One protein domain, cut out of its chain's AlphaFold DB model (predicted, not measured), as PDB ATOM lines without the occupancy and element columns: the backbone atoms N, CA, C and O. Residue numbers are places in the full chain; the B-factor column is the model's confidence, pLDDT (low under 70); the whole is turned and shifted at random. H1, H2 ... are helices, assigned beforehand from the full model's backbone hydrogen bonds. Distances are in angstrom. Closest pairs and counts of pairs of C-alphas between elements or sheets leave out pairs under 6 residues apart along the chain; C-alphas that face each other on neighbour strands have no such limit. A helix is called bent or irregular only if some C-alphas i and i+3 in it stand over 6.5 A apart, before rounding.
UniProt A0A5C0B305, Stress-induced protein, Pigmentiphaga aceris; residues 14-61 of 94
ATOM      1  N   MET A  14     -15.228  51.339 -41.205       87.69
ATOM      2  CA  MET A  14     -15.990  52.298 -40.400       87.69
ATOM      3  C   MET A  14     -15.075  53.312 -39.706       87.69
ATOM      4  O   MET A  14     -13.881  53.084 -39.531       87.69
ATOM      5  N   ASP A  15     -15.662  54.411 -39.237       92.00
ATOM      6  CA  ASP A  15     -14.975  55.376 -38.381       92.00
ATOM      7  C   ASP A  15     -14.400  54.713 -37.099       92.00
ATOM      8  O   ASP A  15     -15.082  53.881 -36.486       92.00
ATOM      9  N   PRO A  16     -13.170  55.057 -36.665       90.31
ATOM     10  CA  PRO A  16     -12.543  54.469 -35.480       90.31
ATOM     11  C   PRO A  16     -13.306  54.669 -34.162       90.31
ATOM     12  O   PRO A  16     -13.253  53.785 -33.302       90.31
ATOM     13  N   GLN A  17     -14.016  55.789 -33.975       90.19
ATOM     14  CA  GLN A  17     -14.852  55.993 -32.784       90.19
ATOM     15  C   GLN A  17     -16.030  55.028 -32.808       90.19
ATOM     16  O   GLN A  17     -16.260  54.305 -31.839       90.19
ATOM     17  N   ARG A  18     -16.698  54.915 -33.958       90.62
ATOM     18  CA  ARG A  18     -17.807  53.972 -34.132       90.62
ATOM     19  C   ARG A  18     -17.368  52.517 -33.943       90.62
ATOM     20  O   ARG A  18     -18.076  51.742 -33.304       90.62
ATOM     21  N   GLN A  19     -16.190  52.138 -34.444       92.69
ATOM     22  CA  GLN A  19     -15.613  50.811 -34.193       92.69
ATOM     23  C   GLN A  19     -15.406  50.568 -32.694       92.69
ATOM     24  O   GLN A  19     -15.818  49.531 -32.177       92.69
ATOM     25  N   ARG A  20     -14.826  51.542 -31.980       88.31
ATOM     26  CA  ARG A  20     -14.592  51.458 -30.532       88.31
ATOM     27  C   ARG A  20     -15.892  51.313 -29.745       88.31
ATOM     28  O   ARG A  20     -15.957  50.493 -28.833       88.31
ATOM     29  N   GLU A  21     -16.922  52.075 -30.097       90.00
ATOM     30  CA  GLU A  21     -18.241  51.994 -29.465       90.00
ATOM     31  C   GLU A  21     -18.890  50.624 -29.668       90.00
ATOM     32  O   GLU A  21     -19.356  50.020 -28.699       90.00
ATOM     33  N   ILE A  22     -18.854  50.099 -30.898       88.50
ATOM     34  CA  ILE A  22     -19.383  48.771 -31.229       88.50
ATOM     35  C   ILE A  22     -18.607  47.684 -30.473       88.50
ATOM     36  O   ILE A  22     -19.222  46.811 -29.861       88.50
ATOM     37  N   SER A  23     -17.271  47.755 -30.437       86.56
ATOM     38  CA  SER A  23     -16.442  46.830 -29.651       86.56
ATOM     39  C   SER A  23     -16.764  46.898 -28.157       86.56
ATOM     40  O   SER A  23     -16.934  45.862 -27.511       86.56
ATOM     41  N   ALA A  24     -16.910  48.104 -27.601       83.12
ATOM     42  CA  ALA A  24     -17.254  48.299 -26.196       83.12
ATOM     43  C   ALA A  24     -18.665  47.781 -25.876       83.12
ATOM     44  O   ALA A  24     -18.902  47.196 -24.819       83.12
ATOM     45  N   GLN A  25     -19.629  47.979 -26.776       85.31
ATOM     46  CA  GLN A  25     -20.982  47.454 -26.626       85.31
ATOM     47  C   GLN A  25     -21.017  45.927 -26.721       85.31
ATOM     48  O   GLN A  25     -21.677  45.310 -25.889       85.31
ATOM     49  N   GLY A  26     -20.273  45.327 -27.655       84.06
ATOM     50  CA  GLY A  26     -20.139  43.876 -27.790       84.06
ATOM     51  C   GLY A  26     -19.527  43.228 -26.548       84.06
ATOM     52  O   GLY A  26     -20.092  42.274 -26.018       84.06
ATOM     53  N   GLY A  27     -18.446  43.805 -26.008       76.31
ATOM     54  CA  GLY A  27     -17.836  43.342 -24.757       76.31
ATOM     55  C   GLY A  27     -18.792  43.433 -23.563       76.31
ATOM     56  O   GLY A  27     -18.973  42.463 -22.832       76.31
ATOM     57  N   ARG A  28     -19.496  44.563 -23.405       78.81
ATOM     58  CA  ARG A  28     -20.503  44.728 -22.339       78.81
ATOM     59  C   ARG A  28     -21.688  43.779 -22.496       78.81
ATOM     60  O   ARG A  28     -22.198  43.281 -21.501       78.81
ATOM     61  N   ALA A  29     -22.149  43.545 -23.722       75.12
ATOM     62  CA  ALA A  29     -23.243  42.620 -23.994       75.12
ATOM     63  C   ALA A  29     -22.846  41.174 -23.675       75.12
ATOM     64  O   ALA A  29     -23.612  40.482 -23.015       75.12
ATOM     65  N   ALA A  30     -21.633  40.758 -24.054       71.19
ATOM     66  CA  ALA A  30     -21.094  39.446 -23.712       71.19
ATOM     67  C   ALA A  30     -21.021  39.246 -22.189       71.19
ATOM     68  O   ALA A  30     -21.514  38.237 -21.690       71.19
ATOM     69  N   HIS A  31     -20.527  40.245 -21.447       61.94
ATOM     70  CA  HIS A  31     -20.525  40.215 -19.979       61.94
ATOM     71  C   HIS A  31     -21.938  40.121 -19.387       61.94
ATOM     72  O   HIS A  31     -22.173  39.327 -18.484       61.94
ATOM     73  N   ARG A  32     -22.893  40.911 -19.896       63.94
ATOM     74  CA  ARG A  32     -24.283  40.899 -19.404       63.94
ATOM     75  C   ARG A  32     -25.044  39.621 -19.748       63.94
ATOM     76  O   ARG A  32     -25.961  39.269 -19.022       63.94
ATOM     77  N   SER A  33     -24.698  38.948 -20.846       67.62
ATOM     78  CA  SER A  33     -25.384  37.727 -21.295       67.62
ATOM     79  C   SER A  33     -25.135  36.496 -20.413       67.62
ATOM     80  O   SER A  33     -25.745  35.463 -20.661       67.62
ATOM     81  N   GLY A  34     -24.278  36.592 -19.387       59.59
ATOM     82  CA  GLY A  34     -24.231  35.617 -18.288       59.59
ATOM     83  C   GLY A  34     -23.768  34.205 -18.661       59.59
ATOM     84  O   GLY A  34     -23.938  33.286 -17.871       59.59
ATOM     85  N   ASN A  35     -23.169  34.009 -19.840       55.25
ATOM     86  CA  ASN A  35     -22.632  32.708 -20.265       55.25
ATOM     87  C   ASN A  35     -21.182  32.463 -19.788       55.25
ATOM     88  O   ASN A  35     -20.538  31.487 -20.163       55.25
ATOM     89  N   ALA A  36     -20.659  33.371 -18.968       59.56
ATOM     90  CA  ALA A  36     -19.447  33.218 -18.184       59.56
ATOM     91  C   ALA A  36     -19.823  33.541 -16.734       59.56
ATOM     92  O   ALA A  36     -20.667  34.412 -16.513       59.56
ATOM     93  N   HIS A  37     -19.230  32.823 -15.776       57.94
ATOM     94  CA  HIS A  37     -19.342  33.121 -14.345       57.94
ATOM     95  C   HIS A  37     -19.270  34.636 -14.099       57.94
ATOM     96  O   HIS A  37     -18.512  35.330 -14.783       57.94
ATOM     97  N   GLU A  38     -20.080  35.133 -13.157       52.53
ATOM     98  CA  GLU A  38     -20.108  36.543 -12.762       52.53
ATOM     99  C   GLU A  38     -18.685  37.111 -12.687       52.53
ATOM    100  O   GLU A  38     -17.793  36.535 -12.068       52.53
ATOM    101  N   PHE A  39     -18.470  38.218 -13.393       56.25
ATOM    102  CA  PHE A  39     -17.174  38.848 -13.603       56.25
ATOM    103  C   PHE A  39     -16.562  39.333 -12.280       56.25
ATOM    104  O   PHE A  39     -16.693  40.500 -11.909       56.25
ATOM    105  N   ASP A  40     -15.848  38.461 -11.576       60.03
ATOM    106  CA  ASP A  40     -14.962  38.887 -10.507       60.03
ATOM    107  C   ASP A  40     -13.725  39.544 -11.150       60.03
ATOM    108  O   ASP A  40     -12.885  38.911 -11.798       60.03
ATOM    109  N   SER A  41     -13.622  40.868 -11.005       59.34
ATOM    110  CA  SER A  41     -12.525  41.674 -11.562       59.34
ATOM    111  C   SER A  41     -11.139  41.206 -11.091       59.34
ATOM    112  O   SER A  41     -10.138  41.464 -11.766       59.34
ATOM    113  N   ARG A  42     -11.063  40.486  -9.962       60.50
ATOM    114  CA  ARG A  42      -9.834  39.878  -9.449       60.50
ATOM    115  C   ARG A  42      -9.389  38.721 -10.338       60.50
ATOM    116  O   ARG A  42      -8.201  38.636 -10.633       60.50
ATOM    117  N   GLU A  43     -10.295  37.869 -10.810       58.00
ATOM    118  CA  GLU A  43      -9.939  36.715 -11.647       58.00
ATOM    119  C   GLU A  43      -9.435  37.150 -13.031       58.00
ATOM    120  O   GLU A  43      -8.403  36.666 -13.501       58.00
ATOM    121  N   ALA A  44     -10.071  38.156 -13.638       69.62
ATOM    122  CA  ALA A  44      -9.600  38.751 -14.888       69.62
ATOM    123  C   ALA A  44      -8.208  39.395 -14.734       69.62
ATOM    124  O   ALA A  44      -7.327  39.213 -15.583       69.62
ATOM    125  N   ALA A  45      -7.977  40.108 -13.625       68.75
ATOM    126  CA  ALA A  45      -6.676  40.690 -13.308       68.75
ATOM    127  C   ALA A  45      -5.601  39.613 -13.079       68.75
ATOM    128  O   ALA A  45      -4.481  39.759 -13.578       68.75
ATOM    129  N   LEU A  46      -5.938  38.515 -12.393       70.00
ATOM    130  CA  LEU A  46      -5.046  37.373 -12.164       70.00
ATOM    131  C   LEU A  46      -4.713  36.633 -13.465       70.00
ATOM    132  O   LEU A  46      -3.544  36.337 -13.718       70.00
ATOM    133  N   ALA A  47      -5.696  36.389 -14.335       69.44
ATOM    134  CA  ALA A  47      -5.479  35.776 -15.646       69.44
ATOM    135  C   ALA A  47      -4.602  36.665 -16.549       69.44
ATOM    136  O   ALA A  47      -3.648  36.191 -17.179       69.44
ATOM    137  N   GLY A  48      -4.859  37.978 -16.548       69.69
ATOM    138  CA  GLY A  48      -4.039  38.969 -17.246       69.69
ATOM    139  C   GLY A  48      -2.622  39.095 -16.676       69.69
ATOM    140  O   GLY A  48      -1.662  39.275 -17.430       69.69
ATOM    141  N   ALA A  49      -2.453  38.978 -15.357       75.75
ATOM    142  CA  ALA A  49      -1.145  38.933 -14.706       75.75
ATOM    143  C   ALA A  49      -0.380  37.658 -15.089       75.75
ATOM    144  O   ALA A  49       0.741  37.753 -15.577       75.75
ATOM    145  N   LYS A  50      -1.012  36.482 -15.008       75.44
ATOM    146  CA  LYS A  50      -0.408  35.186 -15.366       75.44
ATOM    147  C   LYS A  50       0.056  35.132 -16.825       75.44
ATOM    148  O   LYS A  50       1.138  34.621 -17.114       75.44
ATOM    149  N   SER A  51      -0.728  35.700 -17.744       70.00
ATOM    150  CA  SER A  51      -0.362  35.819 -19.163       70.00
ATOM    151  C   SER A  51       0.849  36.740 -19.391       70.00
ATOM    152  O   SER A  51       1.725  36.431 -20.204       70.00
ATOM    153  N   ARG A  52       0.947  37.855 -18.650       73.56
ATOM    154  CA  ARG A  52       2.120  38.751 -18.684       73.56
ATOM    155  C   ARG A  52       3.362  38.086 -18.092       73.56
ATOM    156  O   ARG A  52       4.420  38.151 -18.712       73.56
ATOM    157  N   SER A  53       3.220  37.389 -16.966       73.44
ATOM    158  CA  SER A  53       4.317  36.668 -16.317       73.44
ATOM    159  C   SER A  53       4.896  35.574 -17.214       73.44
ATOM    160  O   SER A  53       6.112  35.506 -17.352       73.44
ATOM    161  N   ARG A  54       4.064  34.778 -17.911       74.69
ATOM    162  CA  ARG A  54       4.561  33.779 -18.882       74.69
ATOM    163  C   ARG A  54       5.376  34.405 -20.013       74.69
ATOM    164  O   ARG A  54       6.427  33.877 -20.362       74.69
ATOM    165  N   ARG A  55       4.918  35.537 -20.565       73.62
ATOM    166  CA  ARG A  55       5.652  36.257 -21.619       73.62
ATOM    167  C   ARG A  55       6.990  36.793 -21.120       73.62
ATOM    168  O   ARG A  55       7.973  36.687 -21.840       73.62
ATOM    169  N   GLN A  56       7.043  37.318 -19.898       68.75
ATOM    170  CA  GLN A  56       8.298  37.753 -19.279       68.75
ATOM    171  C   GLN A  56       9.248  36.589 -18.987       68.75
ATOM    172  O   GLN A  56      10.455  36.751 -19.139       68.75
ATOM    173  N   GLN A  57       8.726  35.424 -18.605       69.50
ATOM    174  CA  GLN A  57       9.534  34.230 -18.353       69.50
ATOM    175  C   GLN A  57      10.128  33.666 -19.653       69.50
ATOM    176  O   GLN A  57      11.293  33.284 -19.683       69.50
ATOM    177  N   GLN A  58       9.368  33.692 -20.753       68.44
ATOM    178  CA  GLN A  58       9.869  33.315 -22.080       68.44
ATOM    179  C   GLN A  58      10.862  34.326 -22.661       68.44
ATOM    180  O   GLN A  58      11.818  33.918 -23.305       68.44
ATOM    181  N   GLN A  59      10.693  35.623 -22.390       61.06
ATOM    182  CA  GLN A  59      11.662  36.651 -22.797       61.06
ATOM    183  C   GLN A  59      12.987  36.552 -22.026       61.06
ATOM    184  O   GLN A  59      14.034  36.832 -22.592       61.06
ATOM    185  N   GLN A  60      12.962  36.117 -20.761       57.19
ATOM    186  CA  GLN A  60      14.175  35.900 -19.958       57.19
ATOM    187  C   GLN A  60      14.895  34.587 -20.296       57.19
ATOM    188  O   GLN A  60      16.109  34.510 -20.158       57.19
ATOM    189  N   ALA A  61      14.172  33.564 -20.760       58.28
ATOM    190  CA  ALA A  61      14.766  32.306 -21.216       58.28
ATOM    191  C   ALA A  61      15.300  32.367 -22.662       58.28
ATOM    192  O   ALA A  61      16.036  31.478 -23.077       58.28
TER     193      ALA A  61
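This is residues 14 to 61 of the 94 residues of the protein "Stress-induced protein" of Pigmentiphaga aceris (UniProt A0A5C0B305). This is an open V of two helices, H1 and H2, with the link of residues 33 to 40 at its point and an empty space between the two arms. Met 14 and Ala 61 lie at the open ends of the V, and their C-alphas are 41.4 A apart. The printed part has 48 residues with two named helices, H1 then H2, and no named strand; its class is all helix. The whole is extended, with a radius of gyration of the C-alphas of 15.4 A, and flat, spanning 41 by 30 by 14 A.

Start at C-alpha 14, at (-15.990, 52.298, -40.400). Two residues on, find C-alpha 16 at (-12.543, 54.469, -35.480), where H1 begins; it holds residues 16 to 32 and runs 24.1 A from first to last C-alpha. Next come the 8 residues of the link. H2 holds residues 41 to 61, runs 30.4 A, and ends at C-alpha 61, at (14.766, 32.306, -21.216).

H1 and H2 are apart: look from one to the other and you find no C-alpha of the one within 8 A of the other. A short link joins them. Along H1, y falls and z rises, with direction components of -0.67 and 0.64; along H2, x rises, with a component of 0.91. In both H1 and H2, every O i to N i+4 pair is within hydrogen-bond range. Neither helix is bent.

The two C-alphas farthest apart are those of Met 14 and Ala 61. Residues 14 to 30, 32 to 38 and 40 to 61 stand free. The printed part has no cut. Read the B-factor column: the mean pLDDT of the printed part is 72.3, and it is under 70 at residues 31 to 45, 47 to 48 and 56 to 61.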